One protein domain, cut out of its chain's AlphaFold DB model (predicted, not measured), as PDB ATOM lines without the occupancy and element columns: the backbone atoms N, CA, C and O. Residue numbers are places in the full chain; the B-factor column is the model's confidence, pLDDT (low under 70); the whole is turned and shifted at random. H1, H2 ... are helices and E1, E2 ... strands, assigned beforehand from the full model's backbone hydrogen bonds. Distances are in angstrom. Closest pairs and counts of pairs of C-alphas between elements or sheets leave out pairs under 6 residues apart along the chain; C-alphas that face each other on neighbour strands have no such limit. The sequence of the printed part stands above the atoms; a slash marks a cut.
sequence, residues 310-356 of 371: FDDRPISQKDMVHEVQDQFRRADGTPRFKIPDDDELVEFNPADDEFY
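What this domain is: This is residues 310 to 356 of the 371 residues of an uncharacterized protein of Phenylobacterium kunshanense (UniProt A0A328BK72). A small hairpin of two short strands, E1 and E2, makes one end of a flat, open piece; the single helix H1 stands crosswise near the middle, and the unnamed residues 310 to 316 reach out on its other side. After the hairpin, residues 348 to 356 fold back toward the first end of H1. The 47 printed residues hold H1, E1, E2 in chain order, the sheet E1 - E2 being antiparallel. The class is mixed, helices and strands; the whole is only just loose, close to compact, with a radius of gyration of the C-alphas of 11.8 A and spans of 40 by 27 by 8 A.

How they stand to each other: E1, residues 338 to 341, and E2, residues 344 to 347, form an antiparallel hairpin at 138 degrees; N 339 and O 346, 2.9 A apart, are within hydrogen-bond range. H1, residues 317 to 332, is apart from E2, and every O i to N i+4 pair in it is within hydrogen-bond range.

Where its parts are: H1 spans 22.8 A from C-alpha 317 at (-41.249, -36.389, 47.702); E1 spans 9.3 A, and E2 9.7 A to C-alpha 347 at (-35.003, -49.259, 54.020).

The domain as a whole: The C-alphas farthest apart, of Asp 312 and Asp 343, are 39.5 A apart. The printed part has no cut, and both links, H1 to E1 and E1 to E2, are tight. Mean pLDDT of the printed part is 74.0, with 15 residues under 70, among them 339 to 345 and 353 to 356.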
ATOM      1  N   PHE A 310     -50.450 -38.679  42.842       77.75
ATOM      2  CA  PHE A 310     -50.637 -40.124  42.925       77.75
ATOM      3  C   PHE A 310     -52.050 -40.377  43.448       77.75
ATOM      4  O   PHE A 310     -52.400 -39.820  44.483       77.75
ATOM      5  N   ASP A 311     -52.870 -41.147  42.733       82.94
ATOM      6  CA  ASP A 311     -54.315 -41.279  43.000       82.94
ATOM      7  C   ASP A 311     -55.038 -39.918  43.105       82.94
ATOM      8  O   ASP A 311     -55.744 -39.640  44.074       82.94
ATOM      9  N   ASP A 312     -54.805 -39.029  42.130       83.19
ATOM     10  CA  ASP A 312     -55.418 -37.690  42.017       83.19
ATOM     11  C   ASP A 312     -55.181 -36.727  43.200       83.19
ATOM     12  O   ASP A 312     -55.744 -35.630  43.244       83.19
ATOM     13  N   ARG A 313     -54.300 -37.081  44.142       81.94
ATOM     14  CA  ARG A 313     -53.857 -36.202  45.233       81.94
ATOM     15  C   ARG A 313     -52.398 -35.786  45.043       81.94
ATOM     16  O   ARG A 313     -51.598 -36.601  44.584       81.94
ATOM     17  N   PRO A 314     -52.021 -34.547  45.415       81.31
ATOM     18  CA  PRO A 314     -50.618 -34.157  45.493       81.31
ATOM     19  C   PRO A 314     -49.846 -35.129  46.386       81.31
ATOM     20  O   PRO A 314     -50.313 -35.463  47.478       81.31
ATOM     21  N   ILE A 315     -48.681 -35.577  45.926       79.81
ATOM     22  CA  ILE A 315     -47.809 -36.477  46.683       79.81
ATOM     23  C   ILE A 315     -46.537 -35.739  47.107       79.81
ATOM     24  O   ILE A 315     -45.967 -34.962  46.338       79.81
ATOM     25  N   SER A 316     -46.092 -35.952  48.348       78.44
ATOM     26  CA  SER A 316     -44.803 -35.426  48.802       78.44
ATOM     27  C   SER A 316     -43.647 -36.211  48.168       78.44
ATOM     28  O   SER A 316     -43.824 -37.325  47.678       78.44
ATOM     29  N   GLN A 317     -42.431 -35.661  48.188       73.75
ATOM     30  CA  GLN A 317     -41.249 -36.389  47.702       73.75
ATOM     31  C   GLN A 317     -41.000 -37.668  48.498       73.75
ATOM     32  O   GLN A 317     -40.739 -38.715  47.910       73.75
ATOM     33  N   LYS A 318     -41.132 -37.581  49.828       80.38
ATOM     34  CA  LYS A 318     -41.009 -38.717  50.739       80.38
ATOM     35  C   LYS A 318     -41.997 -39.817  50.360       80.38
ATOM     36  O   LYS A 318     -41.588 -40.958  50.160       80.38
ATOM     37  N   ASP A 319     -43.263 -39.460  50.176       82.06
ATOM     38  CA  ASP A 319     -44.312 -40.423  49.833       82.06
ATOM     39  C   ASP A 319     -44.123 -41.005  48.427       82.06
ATOM     40  O   ASP A 319     -44.361 -42.191  48.218       82.06
ATOM     41  N   MET A 320     -43.642 -40.212  47.464       80.31
ATOM     42  CA  MET A 320     -43.362 -40.706  46.113       80.31
ATOM     43  C   MET A 320     -42.255 -41.764  46.122       80.31
ATOM     44  O   MET A 320     -42.367 -42.781  45.444       80.31
ATOM     45  N   VAL A 321     -41.192 -41.544  46.898       78.31
ATOM     46  CA  VAL A 321     -40.115 -42.529  47.055       78.31
ATOM     47  C   VAL A 321     -40.632 -43.811  47.715       78.31
ATOM     48  O   VAL A 321     -40.263 -44.899  47.269       78.31
ATOM     49  N   HIS A 322     -41.507 -43.700  48.721       83.94
ATOM     50  CA  HIS A 322     -42.163 -44.865  49.324       83.94
ATOM     51  C   HIS A 322     -43.015 -45.631  48.312       83.94
ATOM     52  O   HIS A 322     -42.887 -46.847  48.217       83.94
ATOM     53  N   GLU A 323     -43.813 -44.943  47.496       84.19
ATOM     54  CA  GLU A 323     -44.626 -45.615  46.479       84.19
ATOM     55  C   GLU A 323     -43.755 -46.310  45.423       84.19
ATOM     56  O   GLU A 323     -44.045 -47.435  45.023       84.19
ATOM     57  N   VAL A 324     -42.645 -45.695  45.004       80.44
ATOM     58  CA  VAL A 324     -41.682 -46.339  44.096       80.44
ATOM     59  C   VAL A 324     -41.077 -47.596  44.737       80.44
ATOM     60  O   VAL A 324     -41.001 -48.635  44.079       80.44
ATOM     61  N   GLN A 325     -40.675 -47.548  46.014       81.88
ATOM     62  CA  GLN A 325     -40.221 -48.745  46.738       81.88
ATOM     63  C   GLN A 325     -41.301 -49.825  46.800       81.88
ATOM     64  O   GLN A 325     -41.001 -50.994  46.551       81.88
ATOM     65  N   ASP A 326     -42.540 -49.448  47.107       84.81
ATOM     66  CA  ASP A 326     -43.669 -50.367  47.200       84.81
ATOM     67  C   ASP A 326     -43.977 -51.016  45.849       84.81
ATOM     68  O   ASP A 326     -44.252 -52.215  45.796       84.81
ATOM     69  N   GLN A 327     -43.871 -50.275  44.743       82.38
ATOM     70  CA  GLN A 327     -44.009 -50.827  43.394       82.38
ATOM     71  C   GLN A 327     -42.940 -51.876  43.093       82.38
ATOM     72  O   GLN A 327     -43.276 -52.951  42.594       82.38
ATOM     73  N   PHE A 328     -41.678 -51.620  43.446       79.94
ATOM     74  CA  PHE A 328     -40.627 -52.634  43.324       79.94
ATOM     75  C   PHE A 328     -40.910 -53.850  44.207       79.94
ATOM     76  O   PHE A 328     -40.857 -54.982  43.728       79.94
ATOM     77  N   ARG A 329     -41.329 -53.637  45.461       83.25
ATOM     78  CA  ARG A 329     -41.697 -54.726  46.374       83.25
ATOM     79  C   ARG A 329     -42.844 -55.574  45.813       83.25
ATOM     80  O   ARG A 329     -42.803 -56.795  45.922       83.25
ATOM     81  N   ARG A 330     -43.848 -54.961  45.178       85.75
ATOM     82  CA  ARG A 330     -44.947 -55.674  44.502       85.75
ATOM     83  C   ARG A 330     -44.468 -56.432  43.256       85.75
ATOM     84  O   ARG A 330     -45.018 -57.487  42.960       85.75
ATOM     85  N   ALA A 331     -43.484 -55.901  42.530       84.44
ATOM     86  CA  ALA A 331     -42.986 -56.487  41.286       84.44
ATOM     87  C   ALA A 331     -42.058 -57.693  41.510       84.44
ATOM     88  O   ALA A 331     -42.181 -58.693  40.807       84.44
ATOM     89  N   ASP A 332     -41.132 -57.606  42.467       83.25
ATOM     90  CA  ASP A 332     -40.071 -58.608  42.662       83.25
ATOM     91  C   ASP A 332     -39.734 -58.906  44.136       83.25
ATOM     92  O   ASP A 332     -38.759 -59.599  44.429       83.25
ATOM     93  N   GLY A 333     -40.533 -58.400  45.080       79.75
ATOM     94  CA  GLY A 333     -40.348 -58.632  46.515       79.75
ATOM     95  C   GLY A 333     -39.199 -57.846  47.150       79.75
ATOM     96  O   GLY A 333     -39.013 -57.950  48.362       79.75
ATOM     97  N   THR A 334     -38.437 -57.052  46.387       73.69
ATOM     98  CA  THR A 334     -37.179 -56.467  46.864       73.69
ATOM     99  C   THR A 334     -37.230 -54.933  46.909       73.69
ATOM    100  O   THR A 334     -37.308 -54.278  45.869       73.69
ATOM    101  N   PRO A 335     -37.103 -54.310  48.097       69.06
ATOM    102  CA  PRO A 335     -36.925 -52.863  48.203       69.06
ATOM    103  C   PRO A 335     -35.604 -52.442  47.552       69.06
ATOM    104  O   PRO A 335     -34.563 -53.047  47.815       69.06
ATOM    105  N   ARG A 336     -35.634 -51.398  46.716       68.38
ATOM    106  CA  ARG A 336     -34.456 -50.946  45.949       68.38
ATOM    107  C   ARG A 336     -33.564 -49.951  46.680       68.38
ATOM    108  O   ARG A 336     -32.365 -49.930  46.429       68.38
ATOM    109  N   PHE A 337     -34.120 -49.152  47.586       70.19
ATOM    110  CA  PHE A 337     -33.334 -48.206  48.379       70.19
ATOM    111  C   PHE A 337     -33.134 -48.773  49.780       70.19
ATOM    112  O   PHE A 337     -34.033 -48.702  50.617       70.19
ATOM    113  N   LYS A 338     -31.965 -49.369  50.013       70.62
ATOM    114  CA  LYS A 338     -31.536 -49.855  51.323       70.62
ATOM    115  C   LYS A 338     -30.159 -49.306  51.659       70.62
ATOM    116  O   LYS A 338     -29.360 -49.065  50.753       70.62
ATOM    117  N   ILE A 339     -29.886 -49.138  52.943       62.44
ATOM    118  CA  ILE A 339     -28.554 -48.821  53.457       62.44
ATOM    119  C   ILE A 339     -28.145 -49.863  54.503       62.44
ATOM    120  O   ILE A 339     -29.022 -50.446  55.139       62.44
ATOM    121  N   PRO A 340     -26.838 -50.111  54.684       58.81
ATOM    122  CA  PRO A 340     -26.354 -50.910  55.800       58.81
ATOM    123  C   PRO A 340     -26.540 -50.137  57.111       58.81
ATOM    124  O   PRO A 340     -26.120 -48.976  57.192       58.81
ATOM    125  N   ASP A 341     -27.118 -50.789  58.112       63.50
ATOM    126  CA  ASP A 341     -27.122 -50.369  59.513       63.50
ATOM    127  C   ASP A 341     -26.700 -51.570  60.365       63.50
ATOM    128  O   ASP A 341     -27.393 -52.587  60.405       63.50
ATOM    129  N   ASP A 342     -25.510 -51.471  60.957       67.25
ATOM    130  CA  ASP A 342     -24.783 -52.581  61.578       67.25
ATOM    131  C   ASP A 342     -24.718 -53.818  60.649       67.25
ATOM    132  O   ASP A 342     -24.007 -53.784  59.640       67.25
ATOM    133  N   ASP A 343     -25.488 -54.870  60.943       67.38
ATOM    134  CA  ASP A 343     -25.530 -56.134  60.189       67.38
ATOM    135  C   ASP A 343     -26.799 -56.301  59.322       67.38
ATOM    136  O   ASP A 343     -27.000 -57.345  58.692       67.38
ATOM    137  N   GLU A 344     -27.672 -55.291  59.266       68.38
ATOM    138  CA  GLU A 344     -28.946 -55.354  58.548       68.38
ATOM    139  C   GLU A 344     -29.034 -54.334  57.403       68.38
ATOM    140  O   GLU A 344     -28.463 -53.243  57.428       68.38
ATOM    141  N   LEU A 345     -29.781 -54.692  56.354       69.25
ATOM    142  CA  LEU A 345     -30.140 -53.760  55.287       69.25
ATOM    143  C   LEU A 345     -31.493 -53.123  55.603       69.25
ATOM    144  O   LEU A 345     -32.539 -53.729  55.348       69.25
ATOM    145  N   VAL A 346     -31.465 -51.887  56.092       72.56
ATOM    146  CA  VAL A 346     -32.664 -51.105  56.416       72.56
ATOM    147  C   VAL A 346     -33.130 -50.287  55.215       72.56
ATOM    148  O   VAL A 346     -32.330 -49.861  54.377       72.56
ATOM    149  N   GLU A 347     -34.441 -50.079  55.094       75.50
ATOM    150  CA  GLU A 347     -35.003 -49.259  54.020       75.50
ATOM    151  C   GLU A 347     -34.616 -47.792  54.190       75.50
ATOM    152  O   GLU A 347     -34.654 -47.232  55.283       75.50
ATOM    153  N   PHE A 348     -34.248 -47.165  53.078       72.31
ATOM    154  CA  PHE A 348     -33.767 -45.795  53.048       72.31
ATOM    155  C   PHE A 348     -34.628 -44.951  52.122       72.31
ATOM    156  O   PHE A 348     -34.814 -45.294  50.955       72.31
ATOM    157  N   ASN A 349     -35.104 -43.813  52.622       73.69
ATOM    158  CA  ASN A 349     -35.828 -42.848  51.812       73.69
ATOM    159  C   ASN A 349     -34.953 -41.606  51.564       73.69
ATOM    160  O   ASN A 349     -34.768 -40.800  52.479       73.69
ATOM    161  N   PRO A 350     -34.427 -41.412  50.338       64.50
ATOM    162  CA  PRO A 350     -33.638 -40.232  50.005       64.50
ATOM    163  C   PRO A 350     -34.378 -38.887  50.097       64.50
ATOM    164  O   PRO A 350     -33.757 -37.836  50.029       64.50
ATOM    165  N   ALA A 351     -35.698 -38.888  50.215       67.56
ATOM    166  CA  ALA A 351     -36.479 -37.676  50.414       67.56
ATOM    167  C   ALA A 351     -36.848 -37.445  51.890       67.56
ATOM    168  O   ALA A 351     -37.584 -36.506  52.187       67.56
ATOM    169  N   ASP A 352     -36.357 -38.280  52.814       71.69
ATOM    170  CA  ASP A 352     -36.576 -38.091  54.244       71.69
ATOM    171  C   ASP A 352     -35.604 -37.065  54.839       71.69
ATOM    172  O   ASP A 352     -34.379 -37.169  54.710       71.69
ATOM    173  N   ASP A 353     -36.170 -36.089  55.544       59.91
ATOM    174  CA  ASP A 353     -35.449 -35.051  56.269       59.91
ATOM    175  C   ASP A 353     -34.538 -35.607  57.372       59.91
ATOM    176  O   ASP A 353     -33.559 -34.955  57.751       59.91
ATOM    177  N   GLU A 354     -34.839 -36.791  57.900       57.09
ATOM    178  CA  GLU A 354     -34.079 -37.416  58.983       57.09
ATOM    179  C   GLU A 354     -32.897 -38.242  58.446       57.09
ATOM    180  O   GLU A 354     -31.786 -38.173  58.985       57.09
ATOM    181  N   PHE A 355     -33.087 -38.936  57.316       50.75
ATOM    182  CA  PHE A 355     -32.127 -39.922  56.801       50.75
ATOM    183  C   PHE A 355     -31.211 -39.414  55.678       50.75
ATOM    184  O   PHE A 355     -30.110 -39.946  55.520       50.75
ATOM    185  N   TYR A 356     -31.570 -38.361  54.925       51.53
ATOM    186  CA  TYR A 356     -30.760 -37.861  53.788       51.53
ATOM    187  C   TYR A 356     -29.447 -37.150  54.177       51.53
ATOM    188  O   TYR A 356     -28.797 -36.435  53.415       51.53
TER     189      TYR A 356